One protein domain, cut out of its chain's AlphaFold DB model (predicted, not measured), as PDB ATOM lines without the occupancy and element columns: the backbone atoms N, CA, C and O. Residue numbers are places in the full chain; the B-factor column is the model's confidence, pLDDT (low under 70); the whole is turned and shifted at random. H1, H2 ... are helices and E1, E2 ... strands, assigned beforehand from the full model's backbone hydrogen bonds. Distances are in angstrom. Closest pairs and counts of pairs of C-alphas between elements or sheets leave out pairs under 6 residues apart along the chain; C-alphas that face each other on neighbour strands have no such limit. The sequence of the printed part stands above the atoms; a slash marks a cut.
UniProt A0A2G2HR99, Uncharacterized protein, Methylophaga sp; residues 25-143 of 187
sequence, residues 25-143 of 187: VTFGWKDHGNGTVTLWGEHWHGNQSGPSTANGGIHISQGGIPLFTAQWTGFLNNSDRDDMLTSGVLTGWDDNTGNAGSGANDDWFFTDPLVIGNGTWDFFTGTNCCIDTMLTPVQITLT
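What this domain is: This is residues 25 to 143 of the 187 residues of an uncharacterized protein of Methylophaga sp (UniProt A0A2G2HR99). Two strongly twisted sheets lie face to face as a sandwich, their strands crossed, and the sheets also come together along both sides: E4 runs on into E5 on one side, and E6 comes near E9 on the other. The short helix H1 covers part of the outside of the larger sheet, over E1, while three long loops run round the body. The printed part has 119 residues, with nine named strands and one named helix in the order E1, E2, E3, E4, E5, H1, E6, E7, E8, E9; both sheets are antiparallel, ordered E5-E7-E2-E1-E6 and E4-E3-E8-E9. The class is mostly strand, with under half of the residues in named elements. The whole is compact, with a radius of gyration of the C-alphas of 12.9 A and spans of 35 by 34 by 24 A.

How they stand to each other: E1, residues 25 to 31, and E2, residues 37 to 43, form a hairpin, with N 28 and O 40 2.9 A apart. E3, residues 58 to 62, forms a hairpin with E4, residues 65 to 70; N 60 and O 68 are 2.8 A apart. E4 runs on into E5, residues 72 to 76, at 60 degrees across a break of one residue. H1, residues 81 to 86, is on the larger sheet at a height over the sheet of 9.4 A; it lies over E1 and runs along the strands, at 15 degrees to E1 on the local plane. In H1 every O i to N i+4 pair is within hydrogen-bond range. E6, residues 92 to 95, is an edge strand antiparallel to E1, with N 27 and O 94 2.8 A apart; Leu 85 of H1 and Gly 92 have the closest C-alphas of H1 and E6, 6.6 A apart. E7, residues 108 to 111, is an inner strand between E5 and E2: N 76 and O 108 are 2.9 A apart, and N 41 and O 109 2.8 A. E8, residues 119 to 124, is the antiparallel neighbour of E3, with N 59 and O 124 2.7 A apart. E9, residues 138 to 142, forms a hairpin with E8, with N 123 and O 138 2.8 A apart. The closest C-alphas of E6 and E9 are those of Asp 94 and Ile 140, 6.4 A apart. In the sandwich, two sheets face to face, the strands of one sheet stand at 58 degrees to those of the other.

Where its parts are: E1 begins at C-alpha 25, (-14.016, -46.225, 8.159), and is 20.5 A long; E2 is 19.5 A, E8 16.0 A and E4 15.0 A. H1 begins at C-alpha 81, (-6.886, -37.883, 5.405). E9 ends at C-alpha 142, (-1.555, -45.584, 17.684).

The domain as a whole: The two C-alphas farthest apart are those of Gly 33 and Asn 128, 35.3 A. The printed part has no cut. The links E2 to E3, E6 to E7 and E8 to E9 are long. Residues 98, 100, 102 and 103 have pLDDT under 70.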
ATOM      1  N   VAL A  25     -14.872 -45.538   9.147       88.00
ATOM      2  CA  VAL A  25     -14.016 -46.225   8.159       88.00
ATOM      3  C   VAL A  25     -12.522 -46.007   8.380       88.00
ATOM      4  O   VAL A  25     -11.729 -46.868   8.014       88.00
ATOM      5  N   THR A  26     -12.147 -44.919   9.049       91.00
ATOM      6  CA  THR A  26     -10.752 -44.576   9.339       91.00
ATOM      7  C   THR A  26     -10.669 -43.926  10.708       91.00
ATOM      8  O   THR A  26     -11.528 -43.127  11.085       91.00
ATOM      9  N   PHE A  27      -9.620 -44.255  11.454       93.31
ATOM     10  CA  PHE A  27      -9.266 -43.582  12.693       93.31
ATOM     11  C   PHE A  27      -8.079 -42.658  12.452       93.31
ATOM     12  O   PHE A  27      -7.061 -43.070  11.908       93.31
ATOM     13  N   GLY A  28      -8.191 -41.415  12.905       95.81
ATOM     14  CA  GLY A  28      -7.090 -40.461  12.950       95.81
ATOM     15  C   GLY A  28      -6.762 -40.081  14.388       95.81
ATOM     16  O   GLY A  28      -7.592 -40.189  15.292       95.81
ATOM     17  N   TRP A  29      -5.548 -39.600  14.624       98.19
ATOM     18  CA  TRP A  29      -5.186 -39.015  15.911       98.19
ATOM     19  C   TRP A  29      -4.238 -37.840  15.745       98.19
ATOM     20  O   TRP A  29      -3.400 -37.809  14.844       98.19
ATOM     21  N   LYS A  30      -4.345 -36.880  16.663       98.38
ATOM     22  CA  LYS A  30      -3.476 -35.708  16.748       98.38
ATOM     23  C   LYS A  30      -2.831 -35.629  18.119       98.38
ATOM     24  O   LYS A  30      -3.531 -35.410  19.100       98.38
ATOM     25  N   ASP A  31      -1.509 -35.745  18.169       98.31
ATOM     26  CA  ASP A  31      -0.713 -35.360  19.334       98.31
ATOM     27  C   ASP A  31      -0.537 -33.835  19.366       98.31
ATOM     28  O   ASP A  31       0.001 -33.230  18.431       98.31
ATOM     29  N   HIS A  32      -0.994 -33.209  20.449       97.44
ATOM     30  CA  HIS A  32      -0.892 -31.761  20.659       97.44
ATOM     31  C   HIS A  32       0.461 -31.323  21.230       97.44
ATOM     32  O   HIS A  32       0.712 -30.127  21.366       97.44
ATOM     33  N   GLY A  33       1.337 -32.261  21.604       97.25
ATOM     34  CA  GLY A  33       2.638 -31.949  22.204       97.25
ATOM     35  C   GLY A  33       2.563 -31.515  23.675       97.25
ATOM     36  O   GLY A  33       3.585 -31.180  24.268       97.25
ATOM     37  N   ASN A  34       1.372 -31.517  24.281       95.12
ATOM     38  CA  ASN A  34       1.111 -31.008  25.633       95.12
ATOM     39  C   ASN A  34       0.597 -32.083  26.612       95.12
ATOM     40  O   ASN A  34       0.073 -31.747  27.673       95.12
ATOM     41  N   GLY A  35       0.735 -33.362  26.257       94.38
ATOM     42  CA  GLY A  35       0.261 -34.495  27.052       94.38
ATOM     43  C   GLY A  35      -1.174 -34.905  26.740       94.38
ATOM     44  O   GLY A  35      -1.778 -35.639  27.521       94.38
ATOM     45  N   THR A  36      -1.730 -34.428  25.624       96.88
ATOM     46  CA  THR A  36      -3.082 -34.776  25.184       96.88
ATOM     47  C   THR A  36      -3.123 -35.121  23.700       96.88
ATOM     48  O   THR A  36      -2.307 -34.648  22.903       96.88
ATOM     49  N   VAL A  37      -4.101 -35.946  23.341       97.81
ATOM     50  CA  VAL A  37      -4.341 -36.455  21.996       97.81
ATOM     51  C   VAL A  37      -5.820 -36.317  21.660       97.81
ATOM     52  O   VAL A  37      -6.671 -36.749  22.432       97.81
ATOM     53  N   THR A  38      -6.138 -35.750  20.501       98.06
ATOM     54  CA  THR A  38      -7.504 -35.791  19.955       98.06
ATOM     55  C   THR A  38      -7.646 -36.999  19.042       98.06
ATOM     56  O   THR A  38      -6.797 -37.204  18.171       98.06
ATOM     57  N   LEU A  39      -8.713 -37.776  19.226       97.44
ATOM     58  CA  LEU A  39      -9.083 -38.861  18.318       97.44
ATOM     59  C   LEU A  39     -10.060 -38.348  17.263       97.44
ATOM     60  O   LEU A  39     -10.906 -37.505  17.559       97.44
ATOM     61  N   TRP A  40      -9.938 -38.887  16.056       96.25
ATOM     62  CA  TRP A  40     -10.743 -38.565  14.886       96.25
ATOM     63  C   TRP A  40     -11.338 -39.850  14.306       96.25
ATOM     64  O   TRP A  40     -10.662 -40.880  14.277       96.25
ATOM     65  N   GLY A  41     -12.579 -39.791  13.835       92.50
ATOM     66  CA  GLY A  41     -13.244 -40.872  13.110       92.50
ATOM     67  C   GLY A  41     -13.792 -40.360  11.783       92.50
ATOM     68  O   GLY A  41     -14.596 -39.430  11.784       92.50
ATOM     69  N   GLU A  42     -13.342 -40.941  10.673       90.81
ATOM     70  CA  GLU A  42     -13.872 -40.676   9.329       90.81
ATOM     71  C   GLU A  42     -15.201 -41.411   9.149       90.81
ATOM     72  O   GLU A  42     -15.314 -42.596   9.492       90.81
ATOM     73  N   HIS A  43     -16.186 -40.722   8.576       84.00
ATOM     74  CA  HIS A  43     -17.567 -41.167   8.517       84.00
ATOM     75  C   HIS A  43     -18.195 -41.084   7.117       84.00
ATOM     76  O   HIS A  43     -18.025 -40.117   6.381       84.00
ATOM     77  N   TRP A  44     -19.021 -42.078   6.775       80.44
ATOM     78  CA  TRP A  44     -19.607 -42.279   5.436       80.44
ATOM     79  C   TRP A  44     -20.965 -41.569   5.180       80.44
ATOM     80  O   TRP A  44     -21.846 -42.116   4.518       80.44
ATOM     81  N   HIS A  45     -21.238 -40.387   5.746       72.25
ATOM     82  CA  HIS A  45     -22.561 -39.718   5.583       72.25
ATOM     83  C   HIS A  45     -22.523 -38.381   4.846       72.25
ATOM     84  O   HIS A  45     -23.536 -37.680   4.795       72.25
ATOM     85  N   GLY A  46     -21.389 -38.041   4.236       79.81
ATOM     86  CA  GLY A  46     -21.201 -36.718   3.657       79.81
ATOM     87  C   GLY A  46     -21.098 -35.643   4.743       79.81
ATOM     88  O   GLY A  46     -20.970 -35.937   5.935       79.81
ATOM     89  N   ASN A  47     -21.208 -34.383   4.324       88.88
ATOM     90  CA  ASN A  47     -21.031 -33.232   5.207       88.88
ATOM     91  C   ASN A  47     -21.915 -33.281   6.462       88.88
ATOM     92  O   ASN A  47     -23.146 -33.308   6.389       88.88
ATOM     93  N   GLN A  48     -21.276 -33.146   7.618       88.75
ATOM     94  CA  GLN A  48     -21.921 -33.017   8.917       88.75
ATOM     95  C   GLN A  48     -22.354 -31.569   9.191       88.75
ATOM     96  O   GLN A  48     -21.737 -30.607   8.729       88.75
ATOM     97  N   SER A  49     -23.429 -31.395   9.958       90.94
ATOM     98  CA  SER A  49     -23.935 -30.078  10.386       90.94
ATOM     99  C   SER A  49     -23.718 -29.799  11.877       90.94
ATOM    100  O   SER A  49     -24.040 -28.713  12.362       90.94
ATOM    101  N   GLY A  50     -23.168 -30.769  12.605       91.25
ATOM    102  CA  GLY A  50     -22.912 -30.711  14.037       91.25
ATOM    103  C   GLY A  50     -22.229 -31.990  14.519       91.25
ATOM    104  O   GLY A  50     -22.294 -32.999  13.814       91.25
ATOM    105  N   PRO A  51     -21.598 -31.975  15.707       91.50
ATOM    106  CA  PRO A  51     -21.101 -33.197  16.324       91.50
ATOM    107  C   PRO A  51     -22.263 -34.152  16.609       91.50
ATOM    108  O   PRO A  51     -23.357 -33.728  16.989       91.50
ATOM    109  N   SER A  52     -22.021 -35.448  16.456       88.38
ATOM    110  CA  SER A  52     -23.015 -36.473  16.743       88.38
ATOM    111  C   SER A  52     -22.360 -37.630  17.453       88.38
ATOM    112  O   SER A  52     -21.342 -38.125  17.005       88.38
ATOM    113  N   THR A  53     -22.968 -38.080  18.543       85.69
ATOM    114  CA  THR A  53     -22.511 -39.244  19.297       85.69
ATOM    115  C   THR A  53     -23.580 -40.337  19.259       85.69
ATOM    116  O   THR A  53     -24.134 -40.761  20.279       85.69
ATOM    117  N   ALA A  54     -23.924 -40.786  18.050       80.25
ATOM    118  CA  ALA A  54     -24.760 -41.971  17.917       80.25
ATOM    119  C   ALA A  54     -24.070 -43.162  18.600       80.25
ATOM    120  O   ALA A  54     -22.846 -43.259  18.621       80.25
ATOM    121  N   ASN A  55     -24.865 -44.040  19.211       80.06
ATOM    122  CA  ASN A  55     -24.390 -45.172  20.014       80.06
ATOM    123  C   ASN A  55     -23.624 -44.811  21.308       80.06
ATOM    124  O   ASN A  55     -23.154 -45.702  22.006       80.06
ATOM    125  N   GLY A  56     -23.586 -43.535  21.707       85.56
ATOM    126  CA  GLY A  56     -23.038 -43.128  23.004       85.56
ATOM    127  C   GLY A  56     -21.533 -42.865  23.012       85.56
ATOM    128  O   GLY A  56     -21.007 -42.519  24.069       85.56
ATOM    129  N   GLY A  57     -20.862 -42.952  21.862       88.81
ATOM    130  CA  GLY A  57     -19.516 -42.418  21.650       88.81
ATOM    131  C   GLY A  57     -18.567 -43.453  21.102       88.81
ATOM    132  O   GLY A  57     -18.984 -44.495  20.613       88.81
ATOM    133  N   ILE A  58     -17.280 -43.158  21.220       91.19
ATOM    134  CA  ILE A  58     -16.222 -44.127  20.985       91.19
ATOM    135  C   ILE A  58     -15.823 -44.758  22.319       91.19
ATOM    136  O   ILE A  58     -15.294 -44.103  23.221       91.19
ATOM    137  N   HIS A  59     -16.108 -46.046  22.458       91.50
ATOM    138  CA  HIS A  59     -15.619 -46.886  23.539       91.50
ATOM    139  C   HIS A  59     -14.176 -47.282  23.249       91.50
ATOM    140  O   HIS A  59     -13.860 -47.772  22.165       91.50
ATOM    141  N   ILE A  60     -13.311 -47.069  24.233       93.19
ATOM    142  CA  ILE A  60     -11.875 -47.311  24.153       93.19
ATOM    143  C   ILE A  60     -11.533 -48.388  25.172       93.19
ATOM    144  O   ILE A  60     -11.839 -48.264  26.364       93.19
ATOM    145  N   SER A  61     -10.889 -49.446  24.703       91.81
ATOM    146  CA  SER A  61     -10.477 -50.591  25.508       91.81
ATOM    147  C   SER A  61      -9.057 -51.027  25.182       91.81
ATOM    148  O   SER A  61      -8.502 -50.678  24.142       91.81
ATOM    149  N   GLN A  62      -8.464 -51.796  26.090       87.25
ATOM    150  CA  GLN A  62      -7.202 -52.485  25.848       87.25
ATOM    151  C   GLN A  62      -7.351 -53.944  26.272       87.25
ATOM    152  O   GLN A  62      -7.623 -54.230  27.439       87.25
ATOM    153  N   GLY A  63      -7.225 -54.868  25.317       80.50
ATOM    154  CA  GLY A  63      -7.421 -56.293  25.579       80.50
ATOM    155  C   GLY A  63      -8.877 -56.634  25.908       80.50
ATOM    156  O   GLY A  63      -9.133 -57.480  26.763       80.50
ATOM    157  N   GLY A  64      -9.832 -55.937  25.281       71.50
ATOM    158  CA  GLY A  64     -11.270 -56.166  25.468       71.50
ATOM    159  C   GLY A  64     -11.870 -55.679  26.794       71.50
ATOM    160  O   GLY A  64     -13.052 -55.918  27.037       71.50
ATOM    161  N   ILE A  65     -11.104 -54.995  27.651       72.75
ATOM    162  CA  ILE A  65     -11.617 -54.366  28.878       72.75
ATOM    163  C   ILE A  65     -11.960 -52.899  28.572       72.75
ATOM    164  O   ILE A  65     -11.034 -52.136  28.288       72.75
ATOM    165  N   PRO A  66     -13.239 -52.473  28.629       74.50
ATOM    166  CA  PRO A  66     -13.625 -51.072  28.463       74.50
ATOM    167  C   PRO A  66     -12.966 -50.185  29.517       74.50
ATOM    168  O   PRO A  66     -13.129 -50.401  30.719       74.50
ATOM    169  N   LEU A  67     -12.225 -49.182  29.056       76.75
ATOM    170  CA  LEU A  67     -11.496 -48.244  29.907       76.75
ATOM    171  C   LEU A  67     -12.199 -46.892  29.968       76.75
ATOM    172  O   LEU A  67     -12.262 -46.264  31.024       76.75
ATOM    173  N   PHE A  68     -12.747 -46.455  28.835       91.06
ATOM    174  CA  PHE A  68     -13.255 -45.104  28.676       91.06
ATOM    175  C   PHE A  68     -14.278 -45.019  27.541       91.06
ATOM    176  O   PHE A  68     -14.215 -45.788  26.584       91.06
ATOM    177  N   THR A  69     -15.183 -44.046  27.624       92.19
ATOM    178  CA  THR A  69     -16.069 -43.670  26.518       92.19
ATOM    179  C   THR A  69     -15.873 -42.189  26.238       92.19
ATOM    180  O   THR A  69     -16.166 -41.363  27.103       92.19
ATOM    181  N   ALA A  70     -15.398 -41.850  25.040       92.56
ATOM    182  CA  ALA A  70     -15.285 -40.465  24.594       92.56
ATOM    183  C   ALA A  70     -16.501 -40.075  23.749       92.56
ATOM    184  O   ALA A  70     -17.052 -40.901  23.024       92.56
ATOM    185  N   GLN A  71     -16.920 -38.815  23.844       93.69
ATOM    186  CA  GLN A  71     -17.935 -38.252  22.954       93.69
ATOM    187  C   GLN A  71     -17.262 -37.628  21.732       93.69
ATOM    188  O   GLN A  71     -16.151 -37.103  21.834       93.69
ATOM    189  N   TRP A  72     -17.968 -37.626  20.609       93.38
ATOM    190  CA  TRP A  72     -17.635 -36.779  19.474       93.38
ATOM    191  C   TRP A  72     -18.126 -35.366  19.769       93.38
ATOM    192  O   TRP A  72     -19.330 -35.136  19.900       93.38
ATOM    193  N   THR A  73     -17.196 -34.432  19.936       96.19
ATOM    194  CA  THR A  73     -17.474 -33.061  20.384       96.19
ATOM    195  C   THR A  73     -17.334 -32.030  19.273       96.19
ATOM    196  O   THR A  73     -17.867 -30.928  19.394       96.19
ATOM    197  N   GLY A  74     -16.709 -32.398  18.154       95.62
ATOM    198  CA  GLY A  74     -16.654 -31.575  16.954       95.62
ATOM    199  C   GLY A  74     -16.652 -32.391  15.666       95.62
ATOM    200  O   GLY A  74     -16.699 -33.621  15.692       95.62
ATOM    201  N   PHE A  75     -16.646 -31.679  14.539       95.50
ATOM    202  CA  PHE A  75     -16.656 -32.255  13.199       95.50
ATOM    203  C   PHE A  75     -15.847 -31.403  12.212       95.50
ATOM    204  O   PHE A  75     -15.648 -30.205  12.435       95.50
ATOM    205  N   LEU A  76     -15.404 -32.018  11.118       95.38
ATOM    206  CA  LEU A  76     -14.711 -31.377  10.003       95.38
ATOM    207  C   LEU A  76     -15.129 -32.065   8.704       95.38
ATOM    208  O   LEU A  76     -15.041 -33.280   8.616       95.38
ATOM    209  N   ASN A  77     -15.562 -31.297   7.706       93.81
ATOM    210  CA  ASN A  77     -16.044 -31.847   6.439       93.81
ATOM    211  C   ASN A  77     -15.057 -31.603   5.299       93.81
ATOM    212  O   ASN A  77     -14.354 -30.589   5.306       93.81
ATOM    213  N   ASN A  78     -15.127 -32.438   4.263       92.62
ATOM    214  CA  ASN A  78     -14.340 -32.334   3.025       92.62
ATOM    215  C   ASN A  78     -12.828 -32.149   3.262       92.62
ATOM    216  O   ASN A  78     -12.195 -31.295   2.640       92.62
ATOM    217  N   SER A  79     -12.268 -32.880   4.221       93.00
ATOM    218  CA  SER A  79     -10.834 -32.931   4.485       93.00
ATOM    219  C   SER A  79     -10.293 -34.333   4.232       93.00
ATOM    220  O   SER A  79     -10.581 -35.253   4.995       93.00
ATOM    221  N   ASP A  80      -9.494 -34.472   3.176       92.44
ATOM    222  CA  ASP A  80      -8.787 -35.713   2.870       92.44
ATOM    223  C   ASP A  80      -7.792 -36.057   3.990       92.44
ATOM    224  O   ASP A  80      -7.093 -35.196   4.541       92.44
ATOM    225  N   ARG A  81      -7.731 -37.343   4.334       92.50
ATOM    226  CA  ARG A  81      -6.886 -37.883   5.405       92.50
ATOM    227  C   ARG A  81      -5.399 -37.574   5.213       92.50
ATOM    228  O   ARG A  81      -4.710 -37.220   6.175       92.50
ATOM    229  N   ASP A  82      -4.886 -37.758   4.002       92.69
ATOM    230  CA  ASP A  82      -3.463 -37.622   3.694       92.69
ATOM    231  C   ASP A  82      -3.067 -36.137   3.618       92.69
ATOM    232  O   ASP A  82      -1.976 -35.759   4.063       92.69
ATOM    233  N   ASP A  83      -3.988 -35.270   3.191       94.75
ATOM    234  CA  ASP A  83      -3.863 -33.814   3.318       94.75
ATOM    235  C   ASP A  83      -3.871 -33.365   4.790       94.75
ATOM    236  O   ASP A  83      -3.064 -32.521   5.199       94.75
ATOM    237  N   MET A  84      -4.731 -33.948   5.632       96.31
ATOM    238  CA  MET A  84      -4.744 -33.688   7.078       96.31
ATOM    239  C   MET A  84      -3.446 -34.139   7.757       96.31
ATOM    240  O   MET A  84      -2.943 -33.445   8.645       96.31
ATOM    241  N   LEU A  85      -2.868 -35.266   7.338       95.81
ATOM    242  CA  LEU A  85      -1.555 -35.707   7.810       95.81
ATOM    243  C   LEU A  85      -0.455 -34.732   7.366       95.81
ATOM    244  O   LEU A  85       0.345 -34.281   8.185       95.81
ATOM    245  N   THR A  86      -0.447 -34.355   6.087       97.00
ATOM    246  CA  THR A  86       0.568 -33.462   5.500       97.00
ATOM    247  C   THR A  86       0.524 -32.057   6.104       97.00
ATOM    248  O   THR A  86       1.564 -31.455   6.371       97.00
ATOM    249  N   SER A  87      -0.674 -31.534   6.368       96.56
ATOM    250  CA  SER A  87      -0.885 -30.229   7.011       96.56
ATOM    251  C   SER A  87      -0.647 -30.245   8.526       96.56
ATOM    252  O   SER A  87      -0.619 -29.189   9.161       96.56
ATOM    253  N   GLY A  88      -0.455 -31.428   9.118       96.62
ATOM    254  CA  GLY A  88      -0.234 -31.606  10.547       96.62
ATOM    255  C   GLY A  88      -1.502 -31.506  11.395       96.62
ATOM    256  O   GLY A  88      -1.390 -31.381  12.618       96.62
ATOM    257  N   VAL A  89      -2.694 -31.570  10.793       97.56
ATOM    258  CA  VAL A  89      -3.959 -31.754  11.526       97.56
ATOM    259  C   VAL A  89      -3.983 -33.123  12.200       97.56
ATOM    260  O   VAL A  89      -4.407 -33.217  13.349       97.56
ATOM    261  N   LEU A  90      -3.449 -34.152  11.536       98.12
ATOM    262  CA  LEU A  90      -3.209 -35.475  12.110       98.12
ATOM    263  C   LEU A  90      -1.719 -35.695  12.383       98.12
ATOM    264  O   LEU A  90      -0.841 -35.154  11.715       98.12
ATOM    265  N   THR A  91      -1.445 -36.510  13.393       98.06
ATOM    266  CA  THR A  91      -0.131 -37.102  13.674       98.06
ATOM    267  C   THR A  91      -0.014 -38.486  13.043       98.06
ATOM    268  O   THR A  91       1.075 -38.886  12.641       98.06
ATOM    269  N   GLY A  92      -1.126 -39.212  12.950       96.94
ATOM    270  CA  GLY A  92      -1.204 -40.508  12.297       96.94
ATOM    271  C   GLY A  92      -2.650 -40.921  12.062       96.94
ATOM    272  O   GLY A  92      -3.583 -40.251  12.518       96.94
ATOM    273  N   TRP A  93      -2.809 -42.012  11.325       95.31
ATOM    274  CA  TRP A  93      -4.094 -42.618  11.013       95.31
ATOM    275  C   TRP A  93      -3.941 -44.131  10.831       95.31
ATOM    276  O   TRP A  93      -2.830 -44.632  10.641       95.31
ATOM    277  N   ASP A  94      -5.059 -44.840  10.916       92.25
ATOM    278  CA  ASP A  94      -5.169 -46.266  10.622       92.25
ATOM    279  C   ASP A  94      -6.578 -46.565  10.093       92.25
ATOM    280  O   ASP A  94      -7.567 -45.967  10.534       92.25
ATOM    281  N   ASP A  95      -6.671 -47.478   9.138       88.38
ATOM    282  CA  ASP A  95      -7.931 -47.805   8.486       88.38
ATOM    283  C   ASP A  95      -8.701 -48.830   9.309       88.38
ATOM    284  O   ASP A  95      -8.167 -49.843   9.767       88.38
ATOM    285  N   ASN A  96     -10.009 -48.626   9.438       80.62
ATOM    286  CA  ASN A  96     -10.865 -49.658   9.982       80.62
ATOM    287  C   ASN A  96     -11.071 -50.755   8.930       80.62
ATOM    288  O   ASN A  96     -12.035 -50.731   8.170       80.62
ATOM    289  N   THR A  97     -10.229 -51.787   8.947       71.94
ATOM    290  CA  THR A  97     -10.352 -52.935   8.030       71.94
ATOM    291  C   THR A  97     -11.676 -53.701   8.156       71.94
ATOM    292  O   THR A  97     -12.000 -54.513   7.292       71.94
ATOM    293  N   GLY A  98     -12.429 -53.494   9.242       68.50
ATOM    294  CA  GLY A  98     -13.750 -54.083   9.461       68.50
ATOM    295  C   GLY A  98     -14.883 -53.396   8.692       68.50
ATOM    296  O   GLY A  98     -15.949 -53.993   8.561       68.50
ATOM    297  N   ASN A  99     -14.663 -52.189   8.161       71.81
ATOM    298  CA  ASN A  99     -15.633 -51.438   7.366       71.81
ATOM    299  C   ASN A  99     -15.006 -51.013   6.024       71.81
ATOM    300  O   ASN A  99     -13.879 -50.537   5.966       71.81
ATOM    301  N   ALA A 100     -15.736 -51.174   4.918       66.25
ATOM    302  CA  ALA A 100     -15.260 -50.726   3.607       66.25
ATOM    303  C   ALA A 100     -15.355 -49.194   3.470       66.25
ATOM    304  O   ALA A 100     -16.279 -48.592   4.012       66.25
ATOM    305  N   GLY A 101     -14.458 -48.592   2.682       70.75
ATOM    306  CA  GLY A 101     -14.546 -47.177   2.291       70.75
ATOM    307  C   GLY A 101     -13.534 -46.230   2.936       70.75
ATOM    308  O   GLY A 101     -13.736 -45.027   2.839       70.75
ATOM    309  N   SER A 102     -12.469 -46.738   3.565       68.62
ATOM    310  CA  SER A 102     -11.365 -45.887   4.038       68.62
ATOM    311  C   SER A 102     -10.788 -45.027   2.902       68.62
ATOM    312  O   SER A 102     -10.639 -45.504   1.768       68.62
ATOM    313  N   GLY A 103     -10.467 -43.767   3.221       66.12
ATOM    314  CA  GLY A 103      -9.834 -42.822   2.297       66.12
ATOM    315  C   GLY A 103     -10.712 -42.443   1.106       66.12
ATOM    316  O   GLY A 103     -10.220 -41.904   0.119       66.12
ATOM    317  N   ALA A 104     -12.001 -42.784   1.161       74.88
ATOM    318  CA  ALA A 104     -12.995 -42.404   0.167       74.88
ATOM    319  C   ALA A 104     -14.005 -41.394   0.724       74.88
ATOM    320  O   ALA A 104     -14.857 -40.924  -0.034       74.88
ATOM    321  N   ASN A 105     -13.938 -41.086   2.022       83.25
ATOM    322  CA  ASN A 105     -14.749 -40.059   2.652       83.25
ATOM    323  C   ASN A 105     -13.840 -39.023   3.305       83.25
ATOM    324  O   ASN A 105     -12.723 -39.299   3.730       83.25
ATOM    325  N   ASP A 106     -14.373 -37.818   3.408       88.94
ATOM    326  CA  ASP A 106     -13.602 -36.654   3.825       88.94
ATOM    327  C   ASP A 106     -14.277 -35.948   5.011       88.94
ATOM    328  O   ASP A 106     -13.994 -34.791   5.317       88.94
ATOM    329  N   ASP A 107     -15.209 -36.632   5.679       91.62
ATOM    330  CA  ASP A 107     -16.011 -36.088   6.767       91.62
ATOM    331  C   ASP A 107     -15.671 -36.786   8.076       91.62
ATOM    332  O   ASP A 107     -15.708 -38.009   8.183       91.62
ATOM    333  N   TRP A 108     -15.347 -35.994   9.088       93.12
ATOM    334  CA  TRP A 108     -14.743 -36.466  10.320       93.12
ATOM    335  C   TRP A 108     -15.506 -35.971  11.532       93.12
ATOM    336  O   TRP A 108     -15.907 -34.808  11.599       93.12
ATOM    337  N   PHE A 109     -15.594 -36.823  12.544       94.31
ATOM    338  CA  PHE A 109     -15.864 -36.430  13.919       94.31
ATOM    339  C   PHE A 109     -14.586 -36.468  14.741       94.31
ATOM    340  O   PHE A 109     -13.680 -37.250  14.459       94.31
ATOM    341  N   PHE A 110     -14.505 -35.637  15.779       96.50
ATOM    342  CA  PHE A 110     -13.371 -35.654  16.696       96.50
ATOM    343  C   PHE A 110     -13.779 -35.452  18.150       96.50
ATOM    344  O   PHE A 110     -14.832 -34.887  18.452       96.50
ATOM    345  N   THR A 111     -12.948 -35.961  19.056       96.81
ATOM    346  CA  THR A 111     -13.156 -35.881  20.506       96.81
ATOM    347  C   THR A 111     -12.565 -34.603  21.099       96.81
ATOM    348  O   THR A 111     -11.702 -33.949  20.507       96.81
ATOM    349  N   ASP A 112     -12.909 -34.314  22.352       96.00
ATOM    350  CA  ASP A 112     -12.057 -33.462  23.182       96.00
ATOM    351  C   ASP A 112     -10.686 -34.136  23.407       96.00
ATOM    352  O   ASP A 112     -10.574 -35.362  23.262       96.00
ATOM    353  N   PRO A 113      -9.624 -33.383  23.750       96.19
ATOM    354  CA  PRO A 113      -8.311 -33.965  24.006       96.19
ATOM    355  C   PRO A 113      -8.323 -34.980  25.161       96.19
ATOM    356  O   PRO A 113      -8.824 -34.710  26.254       96.19
ATOM    357  N   LEU A 114      -7.721 -36.143  24.922       95.25
ATOM    358  CA  LEU A 114      -7.634 -37.288  25.825       95.25
ATOM    359  C   LEU A 114      -6.180 -37.556  26.230       95.25
ATOM    360  O   LEU A 114      -5.252 -37.230  25.496       95.25
ATOM    361  N   VAL A 115      -5.960 -38.218  27.364       94.56
ATOM    362  CA  VAL A 115      -4.625 -38.722  27.731       94.56
ATOM    363  C   VAL A 115      -4.486 -40.158  27.228       94.56
ATOM    364  O   VAL A 115      -4.830 -41.100  27.931       94.56
ATOM    365  N   ILE A 116      -4.011 -40.334  25.997       94.56
ATOM    366  CA  ILE A 116      -3.792 -41.652  25.387       94.56
ATOM    367  C   ILE A 116      -2.453 -41.672  24.646       94.56
ATOM    368  O   ILE A 116      -2.102 -40.713  23.966       94.56
ATOM    369  N   GLY A 117      -1.667 -42.729  24.842       95.12
ATOM    370  CA  GLY A 117      -0.330 -42.885  24.269       95.12
ATOM    371  C   GLY A 117      -0.272 -43.905  23.138       95.12
ATOM    372  O   GLY A 117      -1.257 -44.581  22.827       95.12
ATOM    373  N   ASN A 118       0.925 -44.056  22.556       95.81
ATOM    374  CA  ASN A 118       1.189 -45.114  21.577       95.81
ATOM    375  C   ASN A 118       0.779 -46.478  22.132       95.81
ATOM    376  O   ASN A 118       0.970 -46.758  23.319       95.81
ATOM    377  N   GLY A 119       0.291 -47.350  21.266       93.69
ATOM    378  CA  GLY A 119      -0.115 -48.690  21.647       93.69
ATOM    379  C   GLY A 119      -1.253 -49.199  20.791       93.69
ATOM    380  O   GLY A 119      -1.797 -48.488  19.949       93.69
ATOM    381  N   THR A 120      -1.598 -50.451  21.031       93.38
ATOM    382  CA  THR A 120      -2.707 -51.114  20.368       93.38
ATOM    383  C   THR A 120      -3.950 -50.999  21.244       93.38
ATOM    384  O   THR A 120      -3.931 -51.419  22.405       93.38
ATOM    385  N   TRP A 121      -4.998 -50.399  20.688       93.19
ATOM    386  CA  TRP A 121      -6.249 -50.089  21.372       93.19
ATOM    387  C   TRP A 121      -7.425 -50.670  20.602       93.19
ATOM    388  O   TRP A 121      -7.435 -50.668  19.373       93.19
ATOM    389  N   ASP A 122      -8.421 -51.147  21.337       92.56
ATOM    390  CA  ASP A 122      -9.663 -51.641  20.766       92.56
ATOM    391  C   ASP A 122     -10.700 -50.510  20.834       92.56
ATOM    392  O   ASP A 122     -11.058 -50.053  21.928       92.56
ATOM    393  N   PHE A 123     -11.178 -50.068  19.673       91.94
ATOM    394  CA  PHE A 123     -12.192 -49.031  19.525       91.94
ATOM    395  C   PHE A 123     -13.523 -49.625  19.087       91.94
ATOM    396  O   PHE A 123     -13.579 -50.505  18.226       91.94
ATOM    397  N   PHE A 124     -14.611 -49.134  19.667       90.19
ATOM    398  CA  PHE A 124     -15.950 -49.565  19.303       90.19
ATOM    399  C   PHE A 124     -16.960 -48.461  19.550       90.19
ATOM    400  O   PHE A 124     -16.975 -47.868  20.618       90.19
ATOM    401  N   THR A 125     -17.842 -48.213  18.599       88.50
ATOM    402  CA  THR A 125     -18.920 -47.233  18.761       88.50
ATOM    403  C   THR A 125     -20.256 -47.895  19.056       88.50
ATOM    404  O   THR A 125     -21.077 -47.302  19.730       88.50
ATOM    405  N   GLY A 126     -20.483 -49.138  18.618       86.88
ATOM    406  CA  GLY A 126     -21.760 -49.832  18.779       86.88
ATOM    407  C   GLY A 126     -22.447 -50.167  17.457       86.88
ATOM    408  O   GLY A 126     -22.052 -49.714  16.384       86.88
ATOM    409  N   THR A 127     -23.513 -50.966  17.557       84.69
ATOM    410  CA  THR A 127     -24.273 -51.509  16.415       84.69
ATOM    411  C   THR A 127     -25.644 -50.856  16.213       84.69
ATOM    412  O   THR A 127     -26.376 -51.247  15.306       84.69
ATOM    413  N   ASN A 128     -26.054 -49.933  17.092       72.38
ATOM    414  CA  ASN A 128     -27.473 -49.635  17.293       72.38
ATOM    415  C   ASN A 128     -28.096 -48.667  16.280       72.38
ATOM    416  O   ASN A 128     -29.283 -48.851  16.034       72.38
ATOM    417  N   CYS A 129     -27.367 -47.704  15.694       72.62
ATOM    418  CA  CYS A 129     -27.584 -47.155  14.337       72.62
ATOM    419  C   CYS A 129     -26.780 -45.867  14.030       72.62
ATOM    420  O   CYS A 129     -26.185 -45.230  14.899       72.62
ATOM    421  N   CYS A 130     -26.953 -45.453  12.766       75.44
ATOM    422  CA  CYS A 130     -27.104 -44.101  12.209       75.44
ATOM    423  C   CYS A 130     -25.862 -43.252  11.988       75.44
ATOM    424  O   CYS A 130     -25.789 -42.640  10.929       75.44
ATOM    425  N   ILE A 131     -24.926 -43.195  12.933       77.56
ATOM    426  CA  ILE A 131     -23.625 -42.530  12.767       77.56
ATOM    427  C   ILE A 131     -22.550 -43.433  13.389       77.56
ATOM    428  O   ILE A 131     -22.821 -44.124  14.373       77.56
ATOM    429  N   ASP A 132     -21.391 -43.507  12.734       76.56
ATOM    430  CA  ASP A 132     -20.205 -44.278  13.112       76.56
ATOM    431  C   ASP A 132     -20.438 -45.745  13.488       76.56
ATOM    432  O   ASP A 132     -19.670 -46.300  14.255       76.56
ATOM    433  N   THR A 133     -21.479 -46.415  12.994       82.38
ATOM    434  CA  THR A 133     -21.818 -47.788  13.401       82.38
ATOM    435  C   THR A 133     -20.707 -48.774  13.029       82.38
ATOM    436  O   THR A 133     -20.287 -48.892  11.872       82.38
ATOM    437  N   MET A 134     -20.257 -49.535  14.022       83.25
ATOM    438  CA  MET A 134     -19.252 -50.583  13.873       83.25
ATOM    439  C   MET A 134     -19.903 -51.943  14.114       83.25
ATOM    440  O   MET A 134     -20.634 -52.128  15.085       83.25
ATOM    441  N   LEU A 135     -19.642 -52.910  13.233       80.56
ATOM    442  CA  LEU A 135     -20.164 -54.273  13.395       80.56
ATOM    443  C   LEU A 135     -19.464 -55.017  14.538       80.56
ATOM    444  O   LEU A 135     -20.085 -55.809  15.245       80.56
ATOM    445  N   THR A 136     -18.176 -54.743  14.725       84.69
ATOM    446  CA  THR A 136     -17.331 -55.310  15.776       84.69
ATOM    447  C   THR A 136     -16.341 -54.255  16.267       84.69
ATOM    448  O   THR A 136     -16.056 -53.312  15.524       84.69
ATOM    449  N   PRO A 137     -15.780 -54.401  17.481       87.62
ATOM    450  CA  PRO A 137     -14.609 -53.634  17.883       87.62
ATOM    451  C   PRO A 137     -13.465 -53.820  16.888       87.62
ATOM    452  O   PRO A 137     -13.319 -54.895  16.298       87.62
ATOM    453  N   VAL A 138     -12.662 -52.778  16.712       88.38
ATOM    454  CA  VAL A 138     -11.528 -52.766  15.787       88.38
ATOM    455  C   VAL A 138     -10.281 -52.401  16.553       88.38
ATOM    456  O   VAL A 138     -10.294 -51.517  17.406       88.38
ATOM    457  N   GLN A 139      -9.209 -53.108  16.236       91.50
ATOM    458  CA  GLN A 139      -7.920 -52.903  16.852       91.50
ATOM    459  C   GLN A 139      -7.088 -51.944  16.005       91.50
ATOM    460  O   GLN A 139      -6.815 -52.232  14.845       91.50
ATOM    461  N   ILE A 140      -6.678 -50.832  16.605       91.94
ATOM    462  CA  ILE A 140      -5.912 -49.768  15.957       91.94
ATOM    463  C   ILE A 140      -4.600 -49.575  16.701       91.94
ATOM    464  O   ILE A 140      -4.566 -49.567  17.938       91.94
ATOM    465  N   THR A 141      -3.510 -49.408  15.956       93.69
ATOM    466  CA  THR A 141      -2.189 -49.169  16.549       93.69
ATOM    467  C   THR A 141      -1.815 -47.695  16.454       93.69
ATOM    468  O   THR A 141      -1.344 -47.214  15.427       93.69
ATOM    469  N   LEU A 142      -1.974 -46.977  17.569       95.50
ATOM    470  CA  LEU A 142      -1.555 -45.584  17.684       95.50
ATOM    471  C   LEU A 142      -0.027 -45.497  17.722       95.50
ATOM    472  O   LEU A 142       0.628 -46.133  18.556       95.50
ATOM    473  N   THR A 143       0.533 -44.673  16.840       96.94
ATOM    474  CA  THR A 143       1.976 -44.417  16.729       96.94
ATOM    475  C   THR A 143       2.263 -42.920  16.591       96.94
ATOM    476  O   THR A 143       1.362 -42.111  16.374       96.94
TER     477      THR A 143